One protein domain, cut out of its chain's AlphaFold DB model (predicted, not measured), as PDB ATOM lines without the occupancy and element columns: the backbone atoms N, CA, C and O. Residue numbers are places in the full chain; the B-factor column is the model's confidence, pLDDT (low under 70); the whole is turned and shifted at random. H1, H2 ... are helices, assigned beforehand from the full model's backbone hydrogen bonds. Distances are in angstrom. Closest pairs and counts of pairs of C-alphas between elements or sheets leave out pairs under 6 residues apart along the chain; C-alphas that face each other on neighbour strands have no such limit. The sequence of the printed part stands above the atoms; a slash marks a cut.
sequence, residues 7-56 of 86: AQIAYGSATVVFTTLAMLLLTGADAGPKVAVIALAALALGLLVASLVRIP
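What this domain is: This is residues 7 to 56 of the 86 residues of an uncharacterized protein of Streptomyces griseocarneus (UniProt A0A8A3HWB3). Two long helices, H1 and H2, lie side by side and run opposite ways as a narrow U, with a bend at residues 27 to 31 joining them at one end. The pairing is loose, and the closest approach is near that bend. The printed part has 50 residues, with two named helices in the order H1, H2 and no named strand; the class is all helix. It is loose, with a radius of gyration of the C-alphas of 12.6 A, and a rod spanning 41 by 18 by 8 A.

Where its parts are: H1, residues 7 to 26, begins at C-alpha 7 (110.620, 113.537, 79.560) and is 28.0 A long from first to last C-alpha. H2, residues 32 to 54, is 31.8 A long and ends at C-alpha 54 (118.538, 110.015, 78.998).

How they stand to each other: H1 and H2 are close but not clearly touching, with 2 pairs of C-alphas within 8 A. The closest C-alphas, those of Leu 25 and Ala 36, are 6.8 A apart. The helices run opposite ways at a shallow tilt of 11 degrees. In H1 and H2 every O i to N i+4 pair is within hydrogen-bond range.

The domain as a whole: The C-alphas farthest apart, those of Asp 30 and Pro 56, are 41.2 A apart. The printed part has no cut, and the link from H1 to H2 is tight. Mean pLDDT of the printed part is 70.1, and 22 residues are under 70, among them residues 25 to 35 and 52 to 56.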
ATOM      1  N   ALA A   7     110.379 114.798  78.869       62.72
ATOM      2  CA  ALA A   7     110.620 113.537  79.560       62.72
ATOM      3  C   ALA A   7     109.334 112.855  80.063       62.72
ATOM      4  O   ALA A   7     109.234 111.633  80.015       62.72
ATOM      5  N   GLN A   8     108.342 113.622  80.509       68.88
ATOM      6  CA  GLN A   8     107.077 113.116  81.033       68.88
ATOM      7  C   GLN A   8     106.210 112.506  79.925       68.88
ATOM      8  O   GLN A   8     105.671 111.412  80.092       68.88
ATOM      9  N   ILE A   9     106.143 113.168  78.766       69.12
ATOM     10  CA  ILE A   9     105.431 112.644  77.593       69.12
ATOM     11  C   ILE A   9     106.149 111.403  77.049       69.12
ATOM     12  O   ILE A   9     105.510 110.383  76.798       69.12
ATOM     13  N   ALA A  10     107.483 111.443  76.964       72.12
ATOM     14  CA  ALA A  10     108.278 110.300  76.524       72.12
ATOM     15  C   ALA A  10     108.080 109.067  77.423       72.12
ATOM     16  O   ALA A  10     108.002 107.946  76.924       72.12
ATOM     17  N   TYR A  11     107.957 109.260  78.739       61.53
ATOM     18  CA  TYR A  11     107.728 108.158  79.676       61.53
ATOM     19  C   TYR A  11     106.321 107.559  79.541       61.53
ATOM     20  O   TYR A  11     106.169 106.335  79.560       61.53
ATOM     21  N   GLY A  12     105.304 108.409  79.350       77.56
ATOM     22  CA  GLY A  12     103.930 107.972  79.100       77.56
ATOM     23  C   GLY A  12     103.822 107.127  77.830       77.56
ATOM     24  O   GLY A  12     103.340 105.997  77.878       77.56
ATOM     25  N   SER A  13     104.358 107.618  76.709       69.75
ATOM     26  CA  SER A  13     104.326 106.893  75.432       69.75
ATOM     27  C   SER A  13     105.160 105.607  75.454       69.75
ATOM     28  O   SER A  13     104.705 104.588  74.939       69.75
ATOM     29  N   ALA A  14     106.335 105.607  76.095       74.81
ATOM     30  CA  ALA A  14     107.162 104.402  76.224       74.81
ATOM     31  C   ALA A  14     106.444 103.282  76.995       74.81
ATOM     32  O   ALA A  14     106.531 102.113  76.619       74.81
ATOM     33  N   THR A  15     105.691 103.646  78.037       77.19
ATOM     34  CA  THR A  15     104.932 102.680  78.843       77.19
ATOM     35  C   THR A  15     103.798 102.058  78.033       77.19
ATOM     36  O   THR A  15     103.597 100.848  78.092       77.19
ATOM     37  N   VAL A  16     103.095 102.854  77.221       80.50
ATOM     38  CA  VAL A  16     102.018 102.345  76.357       80.50
ATOM     39  C   VAL A  16     102.563 101.360  75.323       80.50
ATOM     40  O   VAL A  16     102.015 100.271  75.180       80.50
ATOM     41  N   VAL A  17     103.673 101.695  74.653       73.94
ATOM     42  CA  VAL A  17     104.312 100.792  73.678       73.94
ATOM     43  C   VAL A  17     104.740  99.482  74.348       73.94
ATOM     44  O   VAL A  17     104.465  98.412  73.809       73.94
ATOM     45  N   PHE A  18     105.338  99.538  75.543       72.38
ATOM     46  CA  PHE A  18     105.726  98.338  76.291       72.38
ATOM     47  C   PHE A  18     104.520  97.482  76.701       72.38
ATOM     48  O   PHE A  18     104.545  96.274  76.490       72.38
ATOM     49  N   THR A  19     103.452  98.088  77.228       73.69
ATOM     50  CA  THR A  19     102.236  97.367  77.637       73.69
ATOM     51  C   THR A  19     101.560  96.687  76.455       73.69
ATOM     52  O   THR A  19     101.176  95.528  76.573       73.69
ATOM     53  N   THR A  20     101.463  97.346  75.298       81.31
ATOM     54  CA  THR A  20     100.885  96.730  74.094       81.31
ATOM     55  C   THR A  20     101.723  95.547  73.615       81.31
ATOM     56  O   THR A  20     101.175  94.505  73.266       81.31
ATOM     57  N   LEU A  21     103.053  95.664  73.642       66.88
ATOM     58  CA  LEU A  21     103.954  94.566  73.282       66.88
ATOM     59  C   LEU A  21     103.889  93.408  74.289       66.88
ATOM     60  O   LEU A  21     103.844  92.251  73.880       66.88
ATOM     61  N   ALA A  22     103.838  93.706  75.590       74.44
ATOM     62  CA  ALA A  22     103.649  92.712  76.643       74.44
ATOM     63  C   ALA A  22     102.302  92.000  76.490       74.44
ATOM     64  O   ALA A  22     102.228  90.788  76.657       74.44
ATOM     65  N   MET A  23     101.258  92.735  76.109       74.75
ATOM     66  CA  MET A  23      99.944  92.174  75.837       74.75
ATOM     67  C   MET A  23      99.966  91.285  74.590       74.75
ATOM     68  O   MET A  23      99.459  90.176  74.649       74.75
ATOM     69  N   LEU A  24     100.635  91.689  73.505       72.62
ATOM     70  CA  LEU A  24     100.833  90.845  72.316       72.62
ATOM     71  C   LEU A  24     101.611  89.555  72.628       72.62
ATOM     72  O   LEU A  24     101.289  88.496  72.089       72.62
ATOM     73  N   LEU A  25     102.611  89.633  73.511       67.31
ATOM     74  CA  LEU A  25     103.355  88.470  74.005       67.31
ATOM     75  C   LEU A  25     102.485  87.569  74.890       67.31
ATOM     76  O   LEU A  25     102.504  86.354  74.716       67.31
ATOM     77  N   LEU A  26     101.714  88.156  75.812       68.19
ATOM     78  CA  LEU A  26     100.842  87.438  76.746       68.19
ATOM     79  C   LEU A  26      99.648  86.786  76.039       68.19
ATOM     80  O   LEU A  26      99.247  85.688  76.407       68.19
ATOM     81  N   THR A  27      99.112  87.435  75.003       66.50
ATOM     82  CA  THR A  27      98.086  86.876  74.112       66.50
ATOM     83  C   THR A  27      98.630  85.719  73.280       66.50
ATOM     84  O   THR A  27      97.833  84.954  72.753       66.50
ATOM     85  N   GLY A  28      99.954  85.541  73.208       63.22
ATOM     86  CA  GLY A  28     100.559  84.358  72.618       63.22
ATOM     87  C   GLY A  28     100.130  84.184  71.168       63.22
ATOM     88  O   GLY A  28      99.385  83.270  70.849       63.22
ATOM     89  N   ALA A  29     100.603  85.057  70.273       58.69
ATOM     90  CA  ALA A  29     100.496  84.775  68.847       58.69
ATOM     91  C   ALA A  29     101.221  83.443  68.568       58.69
ATOM     92  O   ALA A  29     102.444  83.374  68.696       58.69
ATOM     93  N   ASP A  30     100.462  82.405  68.211       56.78
ATOM     94  CA  ASP A  30     100.822  80.985  68.019       56.78
ATOM     95  C   ASP A  30     102.056  80.667  67.126       56.78
ATOM     96  O   ASP A  30     102.392  79.509  66.900       56.78
ATOM     97  N   ALA A  31     102.810  81.665  66.653       57.53
ATOM     98  CA  ALA A  31     104.093  81.540  65.941       57.53
ATOM     99  C   ALA A  31     105.307  81.958  66.818       57.53
ATOM    100  O   ALA A  31     106.326  82.466  66.334       57.53
ATOM    101  N   GLY A  32     105.163  81.783  68.134       61.25
ATOM    102  CA  GLY A  32     105.694  82.650  69.195       61.25
ATOM    103  C   GLY A  32     107.205  82.769  69.462       61.25
ATOM    104  O   GLY A  32     107.622  83.863  69.842       61.25
ATOM    105  N   PRO A  33     108.087  81.767  69.285       66.56
ATOM    106  CA  PRO A  33     109.421  81.865  69.894       66.56
ATOM    107  C   PRO A  33     110.358  82.857  69.194       66.56
ATOM    108  O   PRO A  33     111.013  83.670  69.841       66.56
ATOM    109  N   LYS A  34     110.421  82.824  67.857       62.62
ATOM    110  CA  LYS A  34     111.350  83.680  67.097       62.62
ATOM    111  C   LYS A  34     110.931  85.147  67.133       62.62
ATOM    112  O   LYS A  34     111.775  86.023  67.295       62.62
ATOM    113  N   VAL A  35     109.630  85.403  67.023       67.75
ATOM    114  CA  VAL A  35     109.077  86.760  67.058       67.75
ATOM    115  C   VAL A  35     109.240  87.364  68.451       67.75
ATOM    116  O   VAL A  35     109.648  88.517  68.556       67.75
ATOM    117  N   ALA A  36     109.039  86.578  69.516       70.44
ATOM    118  CA  ALA A  36     109.262  87.036  70.885       70.44
ATOM    119  C   ALA A  36     110.731  87.394  71.155       70.44
ATOM    120  O   ALA A  36     111.008  88.426  71.764       70.44
ATOM    121  N   VAL A  37     111.679  86.589  70.662       72.81
ATOM    122  CA  VAL A  37     113.116  86.860  70.834       72.81
ATOM    123  C   VAL A  37     113.544  88.118  70.075       72.81
ATOM    124  O   VAL A  37     114.255  88.950  70.636       72.81
ATOM    125  N   ILE A  38     113.082  88.307  68.833       73.62
ATOM    126  CA  ILE A  38     113.384  89.520  68.053       73.62
ATOM    127  C   ILE A  38     112.743  90.749  68.706       73.62
ATOM    128  O   ILE A  38     113.395  91.786  68.824       73.62
ATOM    129  N   ALA A  39     111.503  90.630  69.184       74.00
ATOM    130  CA  ALA A  39     110.822  91.708  69.891       74.00
ATOM    131  C   ALA A  39     111.548  92.088  71.190       74.00
ATOM    132  O   ALA A  39     111.756  93.273  71.441       74.00
ATOM    133  N   LEU A  40     112.003  91.111  71.983       72.62
ATOM    134  CA  LEU A  40     112.784  91.378  73.194       72.62
ATOM    135  C   LEU A  40     114.146  91.998  72.892       72.62
ATOM    136  O   LEU A  40     114.552  92.923  73.593       72.62
ATOM    137  N   ALA A  41     114.841  91.537  71.851       80.81
ATOM    138  CA  ALA A  41     116.115  92.123  71.446       80.81
ATOM    139  C   ALA A  41     115.939  93.579  70.983       80.81
ATOM    140  O   ALA A  41     116.678  94.464  71.418       80.81
ATOM    141  N   ALA A  42     114.920  93.845  70.160       74.88
ATOM    142  CA  ALA A  42     114.574  95.194  69.724       74.88
ATOM    143  C   ALA A  42     114.170  96.092  70.906       74.88
ATOM    144  O   ALA A  42     114.551  97.261  70.944       74.88
ATOM    145  N   LEU A  43     113.463  95.547  71.902       71.44
ATOM    146  CA  LEU A  43     113.093  96.272  73.115       71.44
ATOM    147  C   LEU A  43     114.310  96.590  73.989       71.44
ATOM    148  O   LEU A  43     114.460  97.727  74.426       71.44
ATOM    149  N   ALA A  44     115.188  95.616  74.228       79.94
ATOM    150  CA  ALA A  44     116.415  95.827  74.990       79.94
ATOM    151  C   ALA A  44     117.275  96.916  74.339       79.94
ATOM    152  O   ALA A  44     117.779  97.803  75.028       79.94
ATOM    153  N   LEU A  45     117.364  96.910  73.005       76.81
ATOM    154  CA  LEU A  45     118.072  97.942  72.256       76.81
ATOM    155  C   LEU A  45     117.365  99.304  72.338       76.81
ATOM    156  O   LEU A  45     118.018 100.311  72.595       76.81
ATOM    157  N   GLY A  46     116.036  99.347  72.196       77.06
ATOM    158  CA  GLY A  46     115.242 100.572  72.337       77.06
ATOM    159  C   GLY A  46     115.328 101.185  73.740       77.06
ATOM    160  O   GLY A  46     115.453 102.402  73.878       77.06
ATOM    161  N   LEU A  47     115.343 100.352  74.784       73.88
ATOM    162  CA  LEU A  47     115.510 100.779  76.174       73.88
ATOM    163  C   LEU A  47     116.939 101.258  76.444       73.88
ATOM    164  O   LEU A  47     117.125 102.269  77.120       73.88
ATOM    165  N   LEU A  48     117.941 100.580  75.882       76.81
ATOM    166  CA  LEU A  48     119.332 101.009  75.965       76.81
ATOM    167  C   LEU A  48     119.521 102.370  75.287       76.81
ATOM    168  O   LEU A  48     120.082 103.272  75.899       76.81
ATOM    169  N   VAL A  49     118.987 102.563  74.077       75.69
ATOM    170  CA  VAL A  49     119.009 103.858  73.374       75.69
ATOM    171  C   VAL A  49     118.281 104.926  74.180       75.69
ATOM    172  O   VAL A  49     118.808 106.022  74.350       75.69
ATOM    173  N   ALA A  50     117.110 104.618  74.739       72.75
ATOM    174  CA  ALA A  50     116.405 105.553  75.605       72.75
ATOM    175  C   ALA A  50     117.240 105.916  76.841       72.75
ATOM    176  O   ALA A  50     117.280 107.083  77.211       72.75
ATOM    177  N   SER A  51     117.932 104.953  77.458       71.31
ATOM    178  CA  SER A  51     118.849 105.190  78.579       71.31
ATOM    179  C   SER A  51     120.026 106.076  78.165       71.31
ATOM    180  O   SER A  51     120.322 107.048  78.848       71.31
ATOM    181  N   LEU A  52     120.632 105.826  77.001       68.06
ATOM    182  CA  LEU A  52     121.733 106.627  76.459       68.06
ATOM    183  C   LEU A  52     121.307 108.062  76.127       68.06
ATOM    184  O   LEU A  52     122.037 108.998  76.428       68.06
ATOM    185  N   VAL A  53     120.114 108.249  75.559       66.88
ATOM    186  CA  VAL A  53     119.538 109.580  75.290       66.88
ATOM    187  C   VAL A  53     119.104 110.277  76.586       66.88
ATOM    188  O   VAL A  53     119.093 111.504  76.653       66.88
ATOM    189  N   ARG A  54     118.786 109.510  77.638       61.16
ATOM    190  CA  ARG A  54     118.538 110.015  78.998       61.16
ATOM    191  C   ARG A  54     119.819 110.377  79.751       61.16
ATOM    192  O   ARG A  54     119.691 111.114  80.724       61.16
ATOM    193  N   ILE A  55     121.010 109.906  79.349       59.09
ATOM    194  CA  ILE A  55     122.278 110.415  79.897       59.09
ATOM    195  C   ILE A  55     122.388 111.862  79.411       59.09
ATOM    196  O   ILE A  55     122.600 112.083  78.215       59.09
ATOM    197  N   PRO A  56     122.197 112.860  80.290       56.03
ATOM    198  CA  PRO A  56     122.130 114.244  79.869       56.03
ATOM    199  C   PRO A  56     123.437 114.596  79.167       56.03
ATOM    200  O   PRO A  56     124.529 114.349  79.683       56.03
TER     201      PRO A  56